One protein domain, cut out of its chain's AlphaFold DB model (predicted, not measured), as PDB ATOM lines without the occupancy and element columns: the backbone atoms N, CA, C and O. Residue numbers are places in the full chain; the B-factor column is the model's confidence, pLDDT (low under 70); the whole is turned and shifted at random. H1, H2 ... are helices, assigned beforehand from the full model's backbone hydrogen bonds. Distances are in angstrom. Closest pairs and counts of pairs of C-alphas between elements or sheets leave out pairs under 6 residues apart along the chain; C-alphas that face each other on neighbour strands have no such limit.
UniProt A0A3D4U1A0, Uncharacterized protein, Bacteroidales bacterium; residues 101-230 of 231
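What this domain is: This is residues 101 to 230 of the 231 residues of an uncharacterized protein of Bacteroidales bacterium (UniProt A0A3D4U1A0). Seven helices make a compact cluster of mostly crossed helices, with H4 through its middle. H1 runs back along H4 at a shallow tilt, H6 and H7 cross H4 nearly at right angles, and H2 packs on H1, while the short H3 and H5 sit at opposite ends of the cluster. The printed part has 130 residues and is all helix, H1 to H7 in order along the chain, with no named strand. It is compact, with a radius of gyration of the C-alphas of 14.8 A and spans of 42 by 34 by 26 A.

How they stand to each other: H1, residues 101 to 117, touches H2, residues 132 to 142, with residues 105 to 109 alone. Their closest C-alphas, those of Asn 105 and Phe 132, are 5.0 A apart, at a steep tilt of 52 degrees, the same way. H3, residues 146 to 149, touches no helix but is near H1, and also near H4, residues 152 to 170. H1 and H4 touch at a shallow tilt of 29 degrees, opposite ways; their closest C-alphas, those of Leu 111 and Tyr 154, are 7.4 A apart. H5, residues 183 to 188, is close to but not clearly touching H6, residues 192 to 202, with the C-alphas of Phe 186 and Tyr 192 closest at 6.1 A. H4 touches H6 with residues 159 to 167 alone, about perpendicular at 86 degrees, and the closest C-alphas, those of Ala 163 and Val 199, are 5.3 A apart. H7, residues 210 to 229, touches H4 about perpendicular at 88 degrees, closest at the C-alphas of Tyr 156 and Val 220, 4.7 A. H7 touches H1 with residues 224 to 228 alone, closest at the C-alphas of Leu 104 and Val 228, 5.9 A. H6 and H7 touch at a steep tilt of 62 degrees, opposite ways, closest at the C-alphas of Met 196 and Val 221, 6.5 A. H1 and H6 are apart. Every O i to N i+4 pair is within hydrogen-bond range in H2, H4, H5, H6 and H7; H1 has 11 of 13, and H3 is too short for such a pair.

Where its parts are: H1 begins at C-alpha 101, (240.928, 281.798, 266.170), and is 24.8 A long. H2 measures 15.4 A, H3 6.0 A, H4 27.0 A, H5 8.4 A and H6 15.6 A. H4 begins at C-alpha 152, (221.262, 273.773, 267.314). H7, 29.3 A, ends at C-alpha 229, (237.762, 270.432, 260.317).

The domain as a whole: The C-alphas of Asp 120 and Asp 175, the two farthest apart, are 44.9 A apart. The printed part has no cut. The links H1 to H2 and H4 to H5 are long, with 14 and 12 residues. Mean pLDDT of the printed part is 82.7; 24 residues are under 70, among them residues 120 to 129 and 203 to 209.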
ATOM      1  N   TRP A 101     241.942 280.766 266.369       91.50
ATOM      2  CA  TRP A 101     240.928 281.798 266.170       91.50
ATOM      3  C   TRP A 101     240.734 282.126 264.690       91.50
ATOM      4  O   TRP A 101     239.598 282.179 264.236       91.50
ATOM      5  N   ASP A 102     241.819 282.275 263.932       89.19
ATOM      6  CA  ASP A 102     241.746 282.633 262.514       89.19
ATOM      7  C   ASP A 102     241.026 281.550 261.701       89.19
ATOM      8  O   ASP A 102     240.166 281.862 260.876       89.19
ATOM      9  N   VAL A 103     241.315 280.274 261.985       92.00
ATOM     10  CA  VAL A 103     240.642 279.131 261.347       92.00
ATOM     11  C   VAL A 103     239.160 279.097 261.700       92.00
ATOM     12  O   VAL A 103     238.321 278.989 260.811       92.00
ATOM     13  N   LEU A 104     238.823 279.223 262.984       93.12
ATOM     14  CA  LEU A 104     237.439 279.217 263.456       93.12
ATOM     15  C   LEU A 104     236.625 280.388 262.878       93.12
ATOM     16  O   LEU A 104     235.531 280.188 262.357       93.12
ATOM     17  N   ASN A 105     237.184 281.599 262.927       89.06
ATOM     18  CA  ASN A 105     236.570 282.834 262.440       89.06
ATOM     19  C   ASN A 105     236.308 282.786 260.928       89.06
ATOM     20  O   ASN A 105     235.275 283.274 260.469       89.06
ATOM     21  N   LYS A 106     237.227 282.182 260.162       87.62
ATOM     22  CA  LYS A 106     237.072 281.966 258.720       87.62
ATOM     23  C   LYS A 106     236.064 280.860 258.413       87.62
ATOM     24  O   LYS A 106     235.161 281.072 257.619       87.62
ATOM     25  N   ASN A 107     236.201 279.689 259.031       91.94
ATOM     26  CA  ASN A 107     235.350 278.537 258.721       91.94
ATOM     27  C   ASN A 107     233.889 278.751 259.138       91.94
ATOM     28  O   ASN A 107     232.997 278.114 258.580       91.94
ATOM     29  N   PHE A 108     233.627 279.670 260.072       91.31
ATOM     30  CA  PHE A 108     232.269 280.061 260.426       91.31
ATOM     31  C   PHE A 108     231.471 280.621 259.242       91.31
ATOM     32  O   PHE A 108     230.279 280.351 259.156       91.31
ATOM     33  N   SER A 109     232.104 281.331 258.301       86.50
ATOM     34  CA  SER A 109     231.398 281.847 257.120       86.50
ATOM     35  C   SER A 109     230.822 280.713 256.266       86.50
ATOM     36  O   SER A 109     229.700 280.806 255.786       86.50
ATOM     37  N   ILE A 110     231.563 279.606 256.148       88.69
ATOM     38  CA  ILE A 110     231.149 278.405 255.409       88.69
ATOM     39  C   ILE A 110     229.982 277.714 256.126       88.69
ATOM     40  O   ILE A 110     229.069 277.198 255.487       88.69
ATOM     41  N   LEU A 111     230.007 277.680 257.463       90.75
ATOM     42  CA  LEU A 111     228.890 277.163 258.254       90.75
ATOM     43  C   LEU A 111     227.638 278.036 258.074       90.75
ATOM     44  O   LEU A 111     226.561 277.498 257.841       90.75
ATOM     45  N   PHE A 112     227.792 279.360 258.150       88.62
ATOM     46  CA  PHE A 112     226.705 280.315 257.936       88.62
ATOM     47  C   PHE A 112     226.073 280.145 256.554       88.62
ATOM     48  O   PHE A 112     224.855 280.041 256.452       88.62
ATOM     49  N   GLU A 113     226.894 280.069 255.503       85.88
ATOM     50  CA  GLU A 113     226.445 279.849 254.126       85.88
ATOM     51  C   GLU A 113     225.578 278.585 254.028       85.88
ATOM     52  O   GLU A 113     224.424 278.667 253.610       85.88
ATOM     53  N   LYS A 114     226.071 277.450 254.539       88.25
ATOM     54  CA  LYS A 114     225.340 276.170 254.532       88.25
ATOM     55  C   LYS A 114     223.995 276.228 255.258       88.25
ATOM     56  O   LYS A 114     223.028 275.648 254.779       88.25
ATOM     57  N   GLU A 115     223.923 276.889 256.410       88.12
ATOM     58  CA  GLU A 115     222.664 277.044 257.154       88.12
ATOM     59  C   GLU A 115     221.703 278.004 256.435       88.12
ATOM     60  O   GLU A 115     220.494 277.782 256.404       88.12
ATOM     61  N   SER A 116     222.238 279.047 255.796       82.12
ATOM     62  CA  SER A 116     221.453 280.044 255.065       82.12
ATOM     63  C   SER A 116     220.829 279.499 253.775       82.12
ATOM     64  O   SER A 116     219.697 279.858 253.446       82.12
ATOM     65  N   GLU A 117     221.504 278.580 253.077       82.38
ATOM     66  CA  GLU A 117     220.986 277.904 251.876       82.38
ATOM     67  C   GLU A 117     219.689 277.123 252.143       82.38
ATOM     68  O   GLU A 117     218.857 276.987 251.249       82.38
ATOM     69  N   ILE A 118     219.480 276.657 253.379       77.69
ATOM     70  CA  ILE A 118     218.272 275.923 253.794       77.69
ATOM     71  C   ILE A 118     217.040 276.848 253.840       77.69
ATOM     72  O   ILE A 118     215.905 276.375 253.802       77.69
ATOM     73  N   LEU A 119     217.239 278.170 253.898       71.44
ATOM     74  CA  LEU A 119     216.183 279.172 254.076       71.44
ATOM     75  C   LEU A 119     215.728 279.852 252.765       71.44
ATOM     76  O   LEU A 119     215.220 280.971 252.814       71.44
ATOM     77  N   ASP A 120     215.897 279.209 251.603       66.50
ATOM     78  CA  ASP A 120     215.403 279.682 250.292       66.50
ATOM     79  C   ASP A 120     215.835 281.125 249.905       66.50
ATOM     80  O   ASP A 120     215.084 281.877 249.286       66.50
ATOM     81  N   ASN A 121     217.088 281.504 250.199       58.66
ATOM     82  CA  ASN A 121     217.733 282.763 249.765       58.66
ATOM     83  C   ASN A 121     217.156 284.080 250.323       58.66
ATOM     84  O   ASN A 121     217.440 285.146 249.773       58.66
ATOM     85  N   ASP A 122     216.412 284.061 251.431       62.25
ATOM     86  CA  ASP A 122     215.893 285.290 252.057       62.25
ATOM     87  C   ASP A 122     216.936 285.983 252.963       62.25
ATOM     88  O   ASP A 122     216.658 286.377 254.098       62.25
ATOM     89  N   TYR A 123     218.187 286.081 252.494       66.44
ATOM     90  CA  TYR A 123     219.291 286.642 253.267       66.44
ATOM     91  C   TYR A 123     220.202 287.561 252.437       66.44
ATOM     92  O   TYR A 123     220.393 287.360 251.234       66.44
ATOM     93  N   PRO A 124     220.811 288.586 253.060       62.44
ATOM     94  CA  PRO A 124     221.741 289.463 252.366       62.44
ATOM     95  C   PRO A 124     222.991 288.691 251.922       62.44
ATOM     96  O   PRO A 124     223.791 288.269 252.756       62.44
ATOM     97  N   SER A 125     223.222 288.577 250.611       66.31
ATOM     98  CA  SER A 125     224.427 287.936 250.048       66.31
ATOM     99  C   SER A 125     225.740 288.545 250.559       66.31
ATOM    100  O   SER A 125     226.780 287.889 250.550       66.31
ATOM    101  N   VAL A 126     225.693 289.781 251.072       66.62
ATOM    102  CA  VAL A 126     226.823 290.457 251.722       66.62
ATOM    103  C   VAL A 126     227.345 289.719 252.963       66.62
ATOM    104  O   VAL A 126     228.497 289.931 253.324       66.62
ATOM    105  N   LEU A 127     226.546 288.850 253.596       65.94
ATOM    106  CA  LEU A 127     226.938 288.072 254.779       65.94
ATOM    107  C   LEU A 127     227.739 286.804 254.445       65.94
ATOM    108  O   LEU A 127     228.542 286.362 255.260       65.94
ATOM    109  N   VAL A 128     227.577 286.244 253.243       61.41
ATOM    110  CA  VAL A 128     228.103 284.909 252.878       61.41
ATOM    111  C   VAL A 128     229.633 284.854 252.766       61.41
ATOM    112  O   VAL A 128     230.234 283.788 252.803       61.41
ATOM    113  N   LEU A 129     230.311 285.998 252.711       63.50
ATOM    114  CA  LEU A 129     231.770 286.068 252.537       63.50
ATOM    115  C   LEU A 129     232.479 286.759 253.703       63.50
ATOM    116  O   LEU A 129     233.576 287.299 253.546       63.50
ATOM    117  N   LYS A 130     231.823 286.794 254.861       78.75
ATOM    118  CA  LYS A 130     232.249 287.567 256.022       78.75
ATOM    119  C   LYS A 130     232.704 286.661 257.150       78.75
ATOM    120  O   LYS A 130     232.174 285.576 257.350       78.75
ATOM    121  N   SER A 131     233.722 287.105 257.874       83.94
ATOM    122  CA  SER A 131     234.192 286.411 259.070       83.94
ATOM    123  C   SER A 131     233.131 286.426 260.176       83.94
ATOM    124  O   SER A 131     232.216 287.247 260.135       83.94
ATOM    125  N   PHE A 132     233.250 285.556 261.185       87.31
ATOM    126  CA  PHE A 132     232.316 285.527 262.321       87.31
ATOM    127  C   PHE A 132     232.069 286.924 262.907       87.31
ATOM    128  O   PHE A 132     230.917 287.329 263.029       87.31
ATOM    129  N   ASN A 133     233.123 287.688 263.209       83.62
ATOM    130  CA  ASN A 133     232.960 289.032 263.776       83.62
ATOM    131  C   ASN A 133     232.160 289.961 262.849       83.62
ATOM    132  O   ASN A 133     231.245 290.636 263.311       83.62
ATOM    133  N   GLU A 134     232.453 289.955 261.549       84.19
ATOM    134  CA  GLU A 134     231.735 290.778 260.569       84.19
ATOM    135  C   GLU A 134     230.263 290.351 260.427       84.19
ATOM    136  O   GLU A 134     229.383 291.205 260.342       84.19
ATOM    137  N   ILE A 135     229.974 289.043 260.432       84.75
ATOM    138  CA  ILE A 135     228.598 288.524 260.404       84.75
ATOM    139  C   ILE A 135     227.833 289.002 261.643       84.75
ATOM    140  O   ILE A 135     226.734 289.539 261.523       84.75
ATOM    141  N   GLN A 136     228.423 288.849 262.831       86.50
ATOM    142  CA  GLN A 136     227.782 289.238 264.088       86.50
ATOM    143  C   GLN A 136     227.560 290.752 264.187       86.50
ATOM    144  O   GLN A 136     226.516 291.176 264.678       86.50
ATOM    145  N   GLU A 137     228.497 291.568 263.698       83.56
ATOM    146  CA  GLU A 137     228.333 293.023 263.626       83.56
ATOM    147  C   GLU A 137     227.136 293.417 262.754       83.56
ATOM    148  O   GLU A 137     226.325 294.248 263.165       83.56
ATOM    149  N   VAL A 138     226.982 292.802 261.577       83.25
ATOM    150  CA  VAL A 138     225.857 293.097 260.677       83.25
ATOM    151  C   VAL A 138     224.533 292.622 261.269       83.25
ATOM    152  O   VAL A 138     223.548 293.357 261.209       83.25
ATOM    153  N   ILE A 139     224.487 291.430 261.866       84.19
ATOM    154  CA  ILE A 139     223.268 290.910 262.505       84.19
ATOM    155  C   ILE A 139     222.837 291.818 263.656       84.19
ATOM    156  O   ILE A 139     221.673 292.206 263.721       84.19
ATOM    157  N   ALA A 140     223.778 292.227 264.511       83.81
ATOM    158  CA  ALA A 140     223.498 293.134 265.618       83.81
ATOM    159  C   ALA A 140     223.043 294.515 265.126       83.81
ATOM    160  O   ALA A 140     222.101 295.077 265.673       83.81
ATOM    161  N   PHE A 141     223.682 295.052 264.083       83.88
ATOM    162  CA  PHE A 141     223.312 296.341 263.494       83.88
ATOM    163  C   PHE A 141     221.928 296.325 262.832       83.88
ATOM    164  O   PHE A 141     221.223 297.330 262.859       83.88
ATOM    165  N   THR A 142     221.553 295.207 262.210       80.62
ATOM    166  CA  THR A 142     220.269 295.064 261.504       80.62
ATOM    167  C   THR A 142     219.132 294.577 262.396       80.62
ATOM    168  O   THR A 142     217.999 294.542 261.925       80.62
ATOM    169  N   GLU A 143     219.422 294.202 263.647       82.19
ATOM    170  CA  GLU A 143     218.474 293.538 264.554       82.19
ATOM    171  C   GLU A 143     217.824 292.306 263.892       82.19
ATOM    172  O   GLU A 143     216.640 292.025 264.059       82.19
ATOM    173  N   SER A 144     218.601 291.586 263.075       80.88
ATOM    174  CA  SER A 144     218.104 290.451 262.301       80.88
ATOM    175  C   SER A 144     217.912 289.216 263.176       80.88
ATOM    176  O   SER A 144     218.840 288.755 263.838       80.88
ATOM    177  N   ASP A 145     216.735 288.604 263.073       82.19
ATOM    178  CA  ASP A 145     216.401 287.342 263.738       82.19
ATOM    179  C   ASP A 145     216.753 286.100 262.898       82.19
ATOM    180  O   ASP A 145     216.294 284.995 263.189       82.19
ATOM    181  N   ILE A 146     217.554 286.249 261.834       79.75
ATOM    182  CA  ILE A 146     217.841 285.160 260.887       79.75
ATOM    183  C   ILE A 146     218.414 283.906 261.564       79.75
ATOM    184  O   ILE A 146     217.991 282.791 261.258       79.75
ATOM    185  N   GLU A 147     219.307 284.084 262.539       83.12
ATOM    186  CA  GLU A 147     219.956 282.980 263.256       83.12
ATOM    187  C   GLU A 147     218.975 282.175 264.125       83.12
ATOM    188  O   GLU A 147     219.267 281.029 264.454       83.12
ATOM    189  N   GLN A 148     217.788 282.710 264.453       83.88
ATOM    190  CA  GLN A 148     216.774 281.970 265.220       83.88
ATOM    191  C   GLN A 148     216.251 280.733 264.473       83.88
ATOM    192  O   GLN A 148     215.682 279.833 265.090       83.88
ATOM    193  N   LYS A 149     216.418 280.691 263.145       85.12
ATOM    194  CA  LYS A 149     215.987 279.578 262.289       85.12
ATOM    195  C   LYS A 149     217.089 278.546 262.035       85.12
ATOM    196  O   LYS A 149     216.802 277.516 261.428       85.12
ATOM    197  N   PHE A 150     218.326 278.820 262.446       89.19
ATOM    198  CA  PHE A 150     219.460 277.927 262.214       89.19
ATOM    199  C   PHE A 150     219.500 276.768 263.209       89.19
ATOM    200  O   PHE A 150     218.828 276.769 264.244       89.19
ATOM    201  N   SER A 151     220.286 275.747 262.870       91.62
ATOM    202  CA  SER A 151     220.385 274.524 263.659       91.62
ATOM    203  C   SER A 151     220.933 274.744 265.078       91.62
ATOM    204  O   SER A 151     221.638 275.707 265.387       91.62
ATOM    205  N   GLU A 152     220.668 273.788 265.971       91.19
ATOM    206  CA  GLU A 152     221.262 273.773 267.314       91.19
ATOM    207  C   GLU A 152     222.804 273.736 267.258       91.19
ATOM    208  O   GLU A 152     223.477 274.423 268.026       91.19
ATOM    209  N   ASN A 153     223.373 273.023 266.280       92.31
ATOM    210  CA  ASN A 153     224.823 272.949 266.066       92.31
ATOM    211  C   ASN A 153     225.427 274.310 265.690       92.31
ATOM    212  O   ASN A 153     226.515 274.657 266.161       92.31
ATOM    213  N   TYR A 154     224.713 275.104 264.885       92.44
ATOM    214  CA  TYR A 154     225.095 276.486 264.608       92.44
ATOM    215  C   TYR A 154     225.156 277.309 265.899       92.44
ATOM    216  O   TYR A 154     226.162 277.964 266.178       92.44
ATOM    217  N   ASN A 155     224.121 277.209 266.737       90.75
ATOM    218  CA  ASN A 155     224.062 277.931 268.007       90.75
ATOM    219  C   ASN A 155     225.201 277.531 268.954       90.75
ATOM    220  O   ASN A 155     225.814 278.395 269.584       90.75
ATOM    221  N   TYR A 156     225.564 276.247 268.997       93.75
ATOM    222  CA  TYR A 156     226.746 275.791 269.727       93.75
ATOM    223  C   TYR A 156     228.039 276.430 269.210       93.75
ATOM    224  O   TYR A 156     228.846 276.902 270.016       93.75
ATOM    225  N   CYS A 157     228.223 276.522 267.889       93.75
ATOM    226  CA  CYS A 157     229.370 277.219 267.302       93.75
ATOM    227  C   CYS A 157     229.398 278.700 267.698       93.75
ATOM    228  O   CYS A 157     230.442 279.194 268.128       93.75
ATOM    229  N   VAL A 158     228.260 279.399 267.616       92.25
ATOM    230  CA  VAL A 158     228.145 280.815 268.006       92.25
ATOM    231  C   VAL A 158     228.505 281.017 269.476       92.25
ATOM    232  O   VAL A 158     229.304 281.899 269.793       92.25
ATOM    233  N   ILE A 159     227.975 280.192 270.383       91.69
ATOM    234  CA  ILE A 159     228.291 280.264 271.820       91.69
ATOM    235  C   ILE A 159     229.795 280.087 272.044       91.69
ATOM    236  O   ILE A 159     230.415 280.881 272.757       91.69
ATOM    237  N   GLY A 160     230.393 279.078 271.406       93.06
ATOM    238  CA  GLY A 160     231.826 278.825 271.485       93.06
ATOM    239  C   GLY A 160     232.652 280.012 270.992       93.06
ATOM    240  O   GLY A 160     233.531 280.494 271.705       93.06
ATOM    241  N   LEU A 161     232.340 280.537 269.808       93.19
ATOM    242  CA  LEU A 161     233.048 281.668 269.204       93.19
ATOM    243  C   LEU A 161     232.919 282.953 270.026       93.19
ATOM    244  O   LEU A 161     233.922 283.636 270.232       93.19
ATOM    245  N   ARG A 162     231.732 283.259 270.568       91.62
ATOM    246  CA  ARG A 162     231.538 284.409 271.469       91.62
ATOM    247  C   ARG A 162     232.365 284.266 272.748       91.62
ATOM    248  O   ARG A 162     233.012 285.228 273.162       91.62
ATOM    249  N   ALA A 163     232.399 283.069 273.339       90.31
ATOM    250  CA  ALA A 163     233.215 282.795 274.520       90.31
ATOM    251  C   ALA A 163     234.712 283.001 274.246       90.31
ATOM    252  O   ALA A 163     235.398 283.674 275.018       90.31
ATOM    253  N   LEU A 164     235.210 282.467 273.126       90.62
ATOM    254  CA  LEU A 164     236.610 282.608 272.732       90.62
ATOM    255  C   LEU A 164     236.973 284.059 272.389       90.62
ATOM    256  O   LEU A 164     237.992 284.550 272.869       90.62
ATOM    257  N   SER A 165     236.133 284.756 271.617       88.94
ATOM    258  CA  SER A 165     236.324 286.170 271.262       88.94
ATOM    259  C   SER A 165     236.426 287.042 272.513       88.94
ATOM    260  O   SER A 165     237.375 287.812 272.678       88.94
ATOM    261  N   ARG A 166     235.505 286.845 273.465       86.56
ATOM    262  CA  ARG A 166     235.518 287.548 274.749       86.56
ATOM    263  C   ARG A 166     236.800 287.282 275.534       86.56
ATOM    264  O   ARG A 166     237.376 288.223 276.069       86.56
ATOM    265  N   GLU A 167     237.255 286.035 275.604       87.38
ATOM    266  CA  GLU A 167     238.499 285.686 276.299       87.38
ATOM    267  C   GLU A 167     239.735 286.295 275.622       87.38
ATOM    268  O   GLU A 167     240.639 286.753 276.315       87.38
ATOM    269  N   ILE A 168     239.769 286.366 274.287       85.62
ATOM    270  CA  ILE A 168     240.852 287.027 273.541       85.62
ATOM    271  C   ILE A 168     240.887 288.532 273.848       85.62
ATOM    272  O   ILE A 168     241.962 289.069 274.108       85.62
ATOM    273  N   ILE A 169     239.728 289.199 273.858       83.31
ATOM    274  CA  ILE A 169     239.616 290.646 274.113       83.31
ATOM    275  C   ILE A 169     239.942 290.980 275.572       83.31
ATOM    276  O   ILE A 169     240.726 291.887 275.846       83.31
ATOM    277  N   LEU A 170     239.325 290.266 276.517       80.56
ATOM    278  CA  LEU A 170     239.495 290.534 277.944       80.56
ATOM    279  C   LEU A 170     240.842 290.032 278.468       80.56
ATOM    280  O   LEU A 170     241.315 290.530 279.491       80.56
ATOM    281  N   ASN A 171     241.449 289.054 277.785       75.50
ATOM    282  CA  ASN A 171     242.671 288.370 278.203       75.50
ATOM    283  C   ASN A 171     242.610 287.955 279.687       75.50
ATOM    284  O   ASN A 171     243.571 288.115 280.449       75.50
ATOM    285  N   SER A 172     241.431 287.490 280.114       63.75
ATOM    286  CA  SER A 172     241.097 287.198 281.511       63.75
ATOM    287  C   SER A 172     241.952 286.074 282.089       63.75
ATOM    288  O   SER A 172     242.178 286.015 283.297       63.75
ATOM    289  N   ASN A 173     242.463 285.197 281.232       67.12
ATOM    290  CA  ASN A 173     243.304 284.073 281.578       67.12
ATOM    291  C   ASN A 173     244.606 284.128 280.768       67.12
ATOM    292  O   ASN A 173     244.785 283.441 279.760       67.12
ATOM    293  N   LYS A 174     245.547 284.942 281.257       68.69
ATOM    294  CA  LYS A 174     246.879 285.128 280.652       68.69
ATOM    295  C   LYS A 174     247.643 283.818 280.429       68.69
ATOM    296  O   LYS A 174     248.484 283.762 279.538       68.69
ATOM    297  N   ASP A 175     247.338 282.771 281.194       67.31
ATOM    298  CA  ASP A 175     247.979 281.457 281.070       67.31
ATOM    299  C   ASP A 175     247.436 280.636 279.892       67.31
ATOM    300  O   ASP A 175     248.109 279.728 279.396       67.31
ATOM    301  N   LEU A 176     246.220 280.936 279.422       71.88
ATOM    302  CA  LEU A 176     245.627 280.268 278.266       71.88
ATOM    303  C   LEU A 176     246.216 280.753 276.947       71.88
ATOM    304  O   LEU A 176     246.318 279.947 276.022       71.88
ATOM    305  N   LYS A 177     246.585 282.041 276.872       78.25
ATOM    306  CA  LYS A 177     247.101 282.704 275.664       78.25
ATOM    307  C   LYS A 177     246.327 282.310 274.402       78.25
ATOM    308  O   LYS A 177     246.905 281.860 273.416       78.25
ATOM    309  N   MET A 178     245.002 282.465 274.443       79.94
ATOM    310  CA  MET A 178     244.102 282.027 273.366       79.94
ATOM    311  C   MET A 178     244.496 282.574 271.985       79.94
ATOM    312  O   MET A 178     244.378 281.858 270.998       79.94
ATOM    313  N   TYR A 179     245.026 283.798 271.923       78.88
ATOM    314  CA  TYR A 179     245.508 284.420 270.684       78.88
ATOM    315  C   TYR A 179     246.764 283.745 270.095       78.88
ATOM    316  O   TYR A 179     247.018 283.854 268.898       78.88
ATOM    317  N   GLU A 180     247.564 283.043 270.907       84.44
ATOM    318  CA  GLU A 180     248.743 282.293 270.442       84.44
ATOM    319  C   GLU A 180     248.406 280.841 270.087       84.44
ATOM    320  O   GLU A 180     249.192 280.207 269.379       84.44
ATOM    321  N   MET A 181     247.264 280.330 270.562       89.81
ATOM    322  CA  MET A 181     246.861 278.931 270.423       89.81
ATOM    323  C   MET A 181     246.753 278.533 268.952       89.81
ATOM    324  O   MET A 181     246.067 279.189 268.165       89.81
ATOM    325  N   THR A 182     247.409 277.435 268.579       92.81
ATOM    326  CA  THR A 182     247.299 276.875 267.230       92.81
ATOM    327  C   THR A 182     246.210 275.809 267.149       92.81
ATOM    328  O   THR A 182     245.749 275.279 268.166       92.81
ATOM    329  N   VAL A 183     245.817 275.444 265.929       94.31
ATOM    330  CA  VAL A 183     244.943 274.286 265.679       94.31
ATOM    331  C   VAL A 183     245.494 273.022 266.342       94.31
ATOM    332  O   VAL A 183     244.747 272.255 266.948       94.31
ATOM    333  N   PHE A 184     246.811 272.820 266.279       93.75
ATOM    334  CA  PHE A 184     247.453 271.674 266.911       93.75
ATOM    335  C   PHE A 184     247.270 271.642 268.427       93.75
ATOM    336  O   PHE A 184     246.987 270.590 268.998       93.75
ATOM    337  N   ASP A 185     247.413 272.789 269.090       91.69
ATOM    338  CA  ASP A 185     247.233 272.869 270.536       91.69
ATOM    339  C   ASP A 185     245.823 272.438 270.948       91.69
ATOM    340  O   ASP A 185     245.670 271.703 271.930       91.69
ATOM    341  N   PHE A 186     244.814 272.837 270.170       91.62
ATOM    342  CA  PHE A 186     243.427 272.458 270.412       91.62
ATOM    343  C   PHE A 186     243.170 270.965 270.195       91.62
ATOM    344  O   PHE A 186     242.611 270.315 271.082       91.62
ATOM    345  N   LEU A 187     243.587 270.430 269.045       90.38
ATOM    346  CA  LEU A 187     243.270 269.058 268.651       90.38
ATOM    347  C   LEU A 187     244.101 268.012 269.409       90.38
ATOM    348  O   LEU A 187     243.566 266.969 269.771       90.38
ATOM    349  N   HIS A 188     245.377 268.298 269.700       83.94
ATOM    350  CA  HIS A 188     246.340 267.275 270.132       83.94
ATOM    351  C   HIS A 188     246.912 267.470 271.539       83.94
ATOM    352  O   HIS A 188     247.236 266.496 272.212       83.94
ATOM    353  N   ARG A 189     247.005 268.698 272.071       76.88
ATOM    354  CA  ARG A 189     247.640 268.936 273.393       76.88
ATOM    355  C   ARG A 189     246.673 268.958 274.571       76.88
ATOM    356  O   ARG A 189     246.971 269.556 275.607       76.88
ATOM    357  N   ASN A 190     245.508 268.326 274.427       69.81
ATOM    358  CA  ASN A 190     244.471 268.280 275.461       69.81
ATOM    359  C   ASN A 190     244.064 269.684 275.972       69.81
ATOM    360  O   ASN A 190     243.616 269.851 277.110       69.81
ATOM    361  N   LYS A 191     244.179 270.718 275.120       79.75
ATOM    362  CA  LYS A 191     243.631 272.059 275.400       79.75
ATOM    363  C   LYS A 191     242.106 272.094 275.288       79.75
ATOM    364  O   LYS A 191     241.495 273.126 275.547       79.75
ATOM    365  N   TYR A 192     241.479 270.948 275.036       80.38
ATOM    366  CA  TYR A 192     240.048 270.736 275.206       80.38
ATOM    367  C   TYR A 192     239.547 271.241 276.567       80.38
ATOM    368  O   TYR A 192     238.639 272.061 276.615       80.38
ATOM    369  N   LYS A 193     240.185 270.840 277.680       82.06
ATOM    370  CA  LYS A 193     239.797 271.296 279.033       82.06
ATOM    371  C   LYS A 193     239.950 272.807 279.215       82.06
ATOM    372  O   LYS A 193     239.189 273.436 279.945       82.06
ATOM    373  N   SER A 194     240.954 273.376 278.561       83.81
ATOM    374  CA  SER A 194     241.240 274.804 278.572       83.81
ATOM    375  C   SER A 194     240.129 275.598 277.882       83.81
ATOM    376  O   SER A 194     239.581 276.512 278.490       83.81
ATOM    377  N   ILE A 195     239.737 275.197 276.671       86.56
ATOM    378  CA  ILE A 195     238.625 275.812 275.934       86.56
ATOM    379  C   ILE A 195     237.293 275.558 276.642       86.56
ATOM    380  O   ILE A 195     236.516 276.487 276.819       86.56
ATOM    381  N   MET A 196     237.077 274.352 277.169       87.31
ATOM    382  CA  MET A 196     235.912 274.022 277.994       87.31
ATOM    383  C   MET A 196     235.723 275.011 279.145       87.31
ATOM    384  O   MET A 196     234.619 275.490 279.384       87.31
ATOM    385  N   LYS A 197     236.807 275.352 279.854       85.31
ATOM    386  CA  LYS A 197     236.768 276.331 280.945       85.31
ATOM    387  C   LYS A 197     236.363 277.721 280.448       85.31
ATOM    388  O   LYS A 197     235.588 278.391 281.122       85.31
ATOM    389  N   VAL A 198     236.865 278.142 279.286       86.69
ATOM    390  CA  VAL A 198     236.503 279.432 278.674       86.69
ATOM    391  C   VAL A 198     235.016 279.473 278.338       86.69
ATOM    392  O   VAL A 198     234.332 280.415 278.728       86.69
ATOM    393  N   VAL A 199     234.498 278.429 277.689       87.56
ATOM    394  CA  VAL A 199     233.075 278.354 277.332       87.56
ATOM    395  C   VAL A 199     232.193 278.314 278.586       87.56
ATOM    396  O   VAL A 199     231.221 279.062 278.663       87.56
ATOM    397  N   LYS A 200     232.564 277.534 279.612       84.56
ATOM    398  CA  LYS A 200     231.847 277.496 280.902       84.56
ATOM    399  C   LYS A 200     231.749 278.882 281.553       84.56
ATOM    400  O   LYS A 200     230.682 279.267 282.018       84.56
ATOM    401  N   ASN A 201     232.837 279.654 281.539       82.06
ATOM    402  CA  ASN A 201     232.884 281.002 282.116       82.06
ATOM    403  C   ASN A 201     232.076 282.045 281.330       82.06
ATOM    404  O   ASN A 201     231.765 283.109 281.863       82.06
ATOM    405  N   TYR A 202     231.754 281.774 280.064       80.75
ATOM    406  CA  TYR A 202     230.887 282.646 279.278       80.75
ATOM    407  C   TYR A 202     229.425 282.573 279.742       80.75
ATOM    408  O   TYR A 202     228.671 283.507 279.481       80.75
ATOM    409  N   HIS A 203     229.052 281.513 280.475       69.81
ATOM    410  CA  HIS A 203     227.699 281.259 280.967       69.81
ATOM    411  C   HIS A 203     226.645 281.274 279.846       69.81
ATOM    412  O   HIS A 203     225.621 281.941 279.934       69.81
ATOM    413  N   GLY A 204     226.902 280.542 278.759       61.94
ATOM    414  CA  GLY A 204     225.971 280.450 277.624       61.94
ATOM    415  C   GLY A 204     224.680 279.676 277.921       61.94
ATOM    416  O   GLY A 204     223.707 279.832 277.190       61.94
ATOM    417  N   PHE A 205     224.656 278.876 278.992       65.50
ATOM    418  CA  PHE A 205     223.511 278.063 279.406       65.50
ATOM    419  C   PHE A 205     223.192 278.326 280.883       65.50
ATOM    420  O   PHE A 205     224.087 278.281 281.730       65.50
ATOM    421  N   TYR A 206     221.920 278.617 281.181       57.03
ATOM    422  CA  TYR A 206     221.421 278.940 282.528       57.03
ATOM    423  C   TYR A 206     220.252 278.049 282.976       57.03
ATOM    424  O   TYR A 206     219.614 278.333 283.989       57.03
ATOM    425  N   VAL A 207     219.933 276.992 282.227       55.22
ATOM    426  CA  VAL A 207     218.737 276.180 282.469       55.22
ATOM    427  C   VAL A 207     219.148 274.716 282.557       55.22
ATOM    428  O   VAL A 207     219.514 274.125 281.549       55.22
ATOM    429  N   GLY A 208     219.108 274.150 283.765       59.12
ATOM    430  CA  GLY A 208     219.415 272.739 284.010       59.12
ATOM    431  C   GLY A 208     220.285 272.501 285.244       59.12
ATOM    432  O   GLY A 208     220.734 273.433 285.914       59.12
ATOM    433  N   THR A 209     220.504 271.227 285.544       66.19
ATOM    434  CA  THR A 209     221.457 270.745 286.551       66.19
ATOM    435  C   THR A 209     222.908 271.009 286.123       66.19
ATOM    436  O   THR A 209     223.198 271.218 284.945       66.19
ATOM    437  N   ASP A 210     223.854 270.980 287.068       70.88
ATOM    438  CA  ASP A 210     225.288 271.158 286.769       70.88
ATOM    439  C   ASP A 210     225.810 270.139 285.735       70.88
ATOM    440  O   ASP A 210     226.664 270.470 284.910       70.88
ATOM    441  N   GLU A 211     225.269 268.917 285.748       69.19
ATOM    442  CA  GLU A 211     225.626 267.847 284.814       69.19
ATOM    443  C   GLU A 211     225.062 268.091 283.405       69.19
ATOM    444  O   GLU A 211     225.787 267.939 282.419       69.19
ATOM    445  N   GLU A 212     223.807 268.540 283.300       69.69
ATOM    446  CA  GLU A 212     223.196 268.934 282.022       69.69
ATOM    447  C   GLU A 212     223.967 270.098 281.394       69.69
ATOM    448  O   GLU A 212     224.363 270.020 280.231       69.69
ATOM    449  N   ASN A 213     224.303 271.119 282.187       76.81
ATOM    450  CA  ASN A 213     225.120 272.241 281.732       76.81
ATOM    451  C   ASN A 213     226.505 271.775 281.255       76.81
ATOM    452  O   ASN A 213     226.996 272.226 280.223       76.81
ATOM    453  N   GLU A 214     227.156 270.850 281.969       83.38
ATOM    454  CA  GLU A 214     228.444 270.301 281.539       83.38
ATOM    455  C   GLU A 214     228.360 269.542 280.207       83.38
ATOM    456  O   GLU A 214     229.283 269.652 279.394       83.38
ATOM    457  N   ASN A 215     227.275 268.809 279.961       86.25
ATOM    458  CA  ASN A 215     227.061 268.131 278.687       86.25
ATOM    459  C   ASN A 215     226.859 269.132 277.536       86.25
ATOM    460  O   ASN A 215     227.470 268.984 276.479       86.25
ATOM    461  N   GLU A 216     226.091 270.199 277.762       88.88
ATOM    462  CA  GLU A 216     225.906 271.278 276.782       88.88
ATOM    463  C   GLU A 216     227.236 271.960 276.423       88.88
ATOM    464  O   GLU A 216     227.569 272.133 275.249       88.88
ATOM    465  N   TYR A 217     228.084 272.247 277.415       88.75
ATOM    466  CA  TYR A 217     229.413 272.801 277.146       88.75
ATOM    467  C   TYR A 217     230.324 271.835 276.370       88.75
ATOM    468  O   TYR A 217     231.138 272.288 275.562       88.75
ATOM    469  N   ARG A 218     230.185 270.512 276.552       90.75
ATOM    470  CA  ARG A 218     230.895 269.507 275.734       90.75
ATOM    471  C   ARG A 218     230.497 269.577 274.273       90.75
ATOM    472  O   ARG A 218     231.393 269.653 273.432       90.75
ATOM    473  N   LYS A 219     229.193 269.647 273.996       93.44
ATOM    474  CA  LYS A 219     228.676 269.813 272.634       93.44
ATOM    475  C   LYS A 219     229.249 271.064 271.973       93.44
ATOM    476  O   LYS A 219     229.753 270.965 270.862       93.44
ATOM    477  N   VAL A 220     229.309 272.198 272.683       93.44
ATOM    478  CA  VAL A 220     229.949 273.425 272.165       93.44
ATOM    479  C   VAL A 220     231.389 273.180 271.719       93.44
ATOM    480  O   VAL A 220     231.764 273.542 270.606       93.44
ATOM    481  N   VAL A 221     232.220 272.561 272.561       93.44
ATOM    482  CA  VAL A 221     233.629 272.339 272.201       93.44
ATOM    483  C   VAL A 221     233.777 271.309 271.078       93.44
ATOM    484  O   VAL A 221     234.691 271.431 270.263       93.44
ATOM    485  N   ASP A 222     232.894 270.315 271.000       93.94
ATOM    486  CA  ASP A 222     232.909 269.333 269.915       93.94
ATOM    487  C   ASP A 222     232.449 269.932 268.576       93.94
ATOM    488  O   ASP A 222     233.067 269.645 267.549       93.94
ATOM    489  N   GLU A 223     231.473 270.843 268.570       95.06
ATOM    490  CA  GLU A 223     231.118 271.611 267.369       95.06
ATOM    491  C   GLU A 223     232.254 272.550 266.933       95.06
ATOM    492  O   GLU A 223     232.571 272.619 265.745       95.06
ATOM    493  N   LEU A 224     232.978 273.178 267.871       94.75
ATOM    494  CA  LEU A 224     234.187 273.942 267.527       94.75
ATOM    495  C   LEU A 224     235.262 273.065 266.864       94.75
ATOM    496  O   LEU A 224     235.942 273.526 265.949       94.75
ATOM    497  N   LYS A 225     235.431 271.801 267.281       93.94
ATOM    498  CA  LYS A 225     236.358 270.877 266.597       93.94
ATOM    499  C   LYS A 225     235.907 270.591 265.170       93.94
ATOM    500  O   LYS A 225     236.728 270.683 264.261       93.94
ATOM    501  N   LYS A 226     234.619 270.297 264.963       94.44
ATOM    502  CA  LYS A 226     234.061 270.089 263.617       94.44
ATOM    503  C   LYS A 226     234.272 271.323 262.744       94.44
ATOM    504  O   LYS A 226     234.652 271.193 261.585       94.44
ATOM    505  N   LEU A 227     234.121 272.519 263.315       94.12
ATOM    506  CA  LEU A 227     234.361 273.774 262.610       94.12
ATOM    507  C   LEU A 227     235.832 273.950 262.194       94.12
ATOM    508  O   LEU A 227     236.101 274.412 261.091       94.12
ATOM    509  N   VAL A 228     236.797 273.515 263.011       93.38
ATOM    510  CA  VAL A 228     238.232 273.466 262.638       93.38
ATOM    511  C   VAL A 228     238.514 272.461 261.512       93.38
ATOM    512  O   VAL A 228     239.527 272.545 260.807       93.38
ATOM    513  N   GLU A 229     237.645 271.472 261.338       89.94
ATOM    514  CA  GLU A 229     237.762 270.432 260.317       89.94
ATOM    515  C   GLU A 229     236.960 270.722 259.045       89.94
ATOM    516  O   GLU A 229     237.147 270.009 258.056       89.94
ATOM    517  N   LEU A 230     236.146 271.785 259.032       85.88
ATOM    518  CA  LEU A 230     235.408 272.218 257.849       85.88
ATOM    519  C   LEU A 230     236.377 272.559 256.702       85.88
ATOM    520  O   LEU A 230     237.353 273.290 256.895       85.88
TER     521      LEU A 230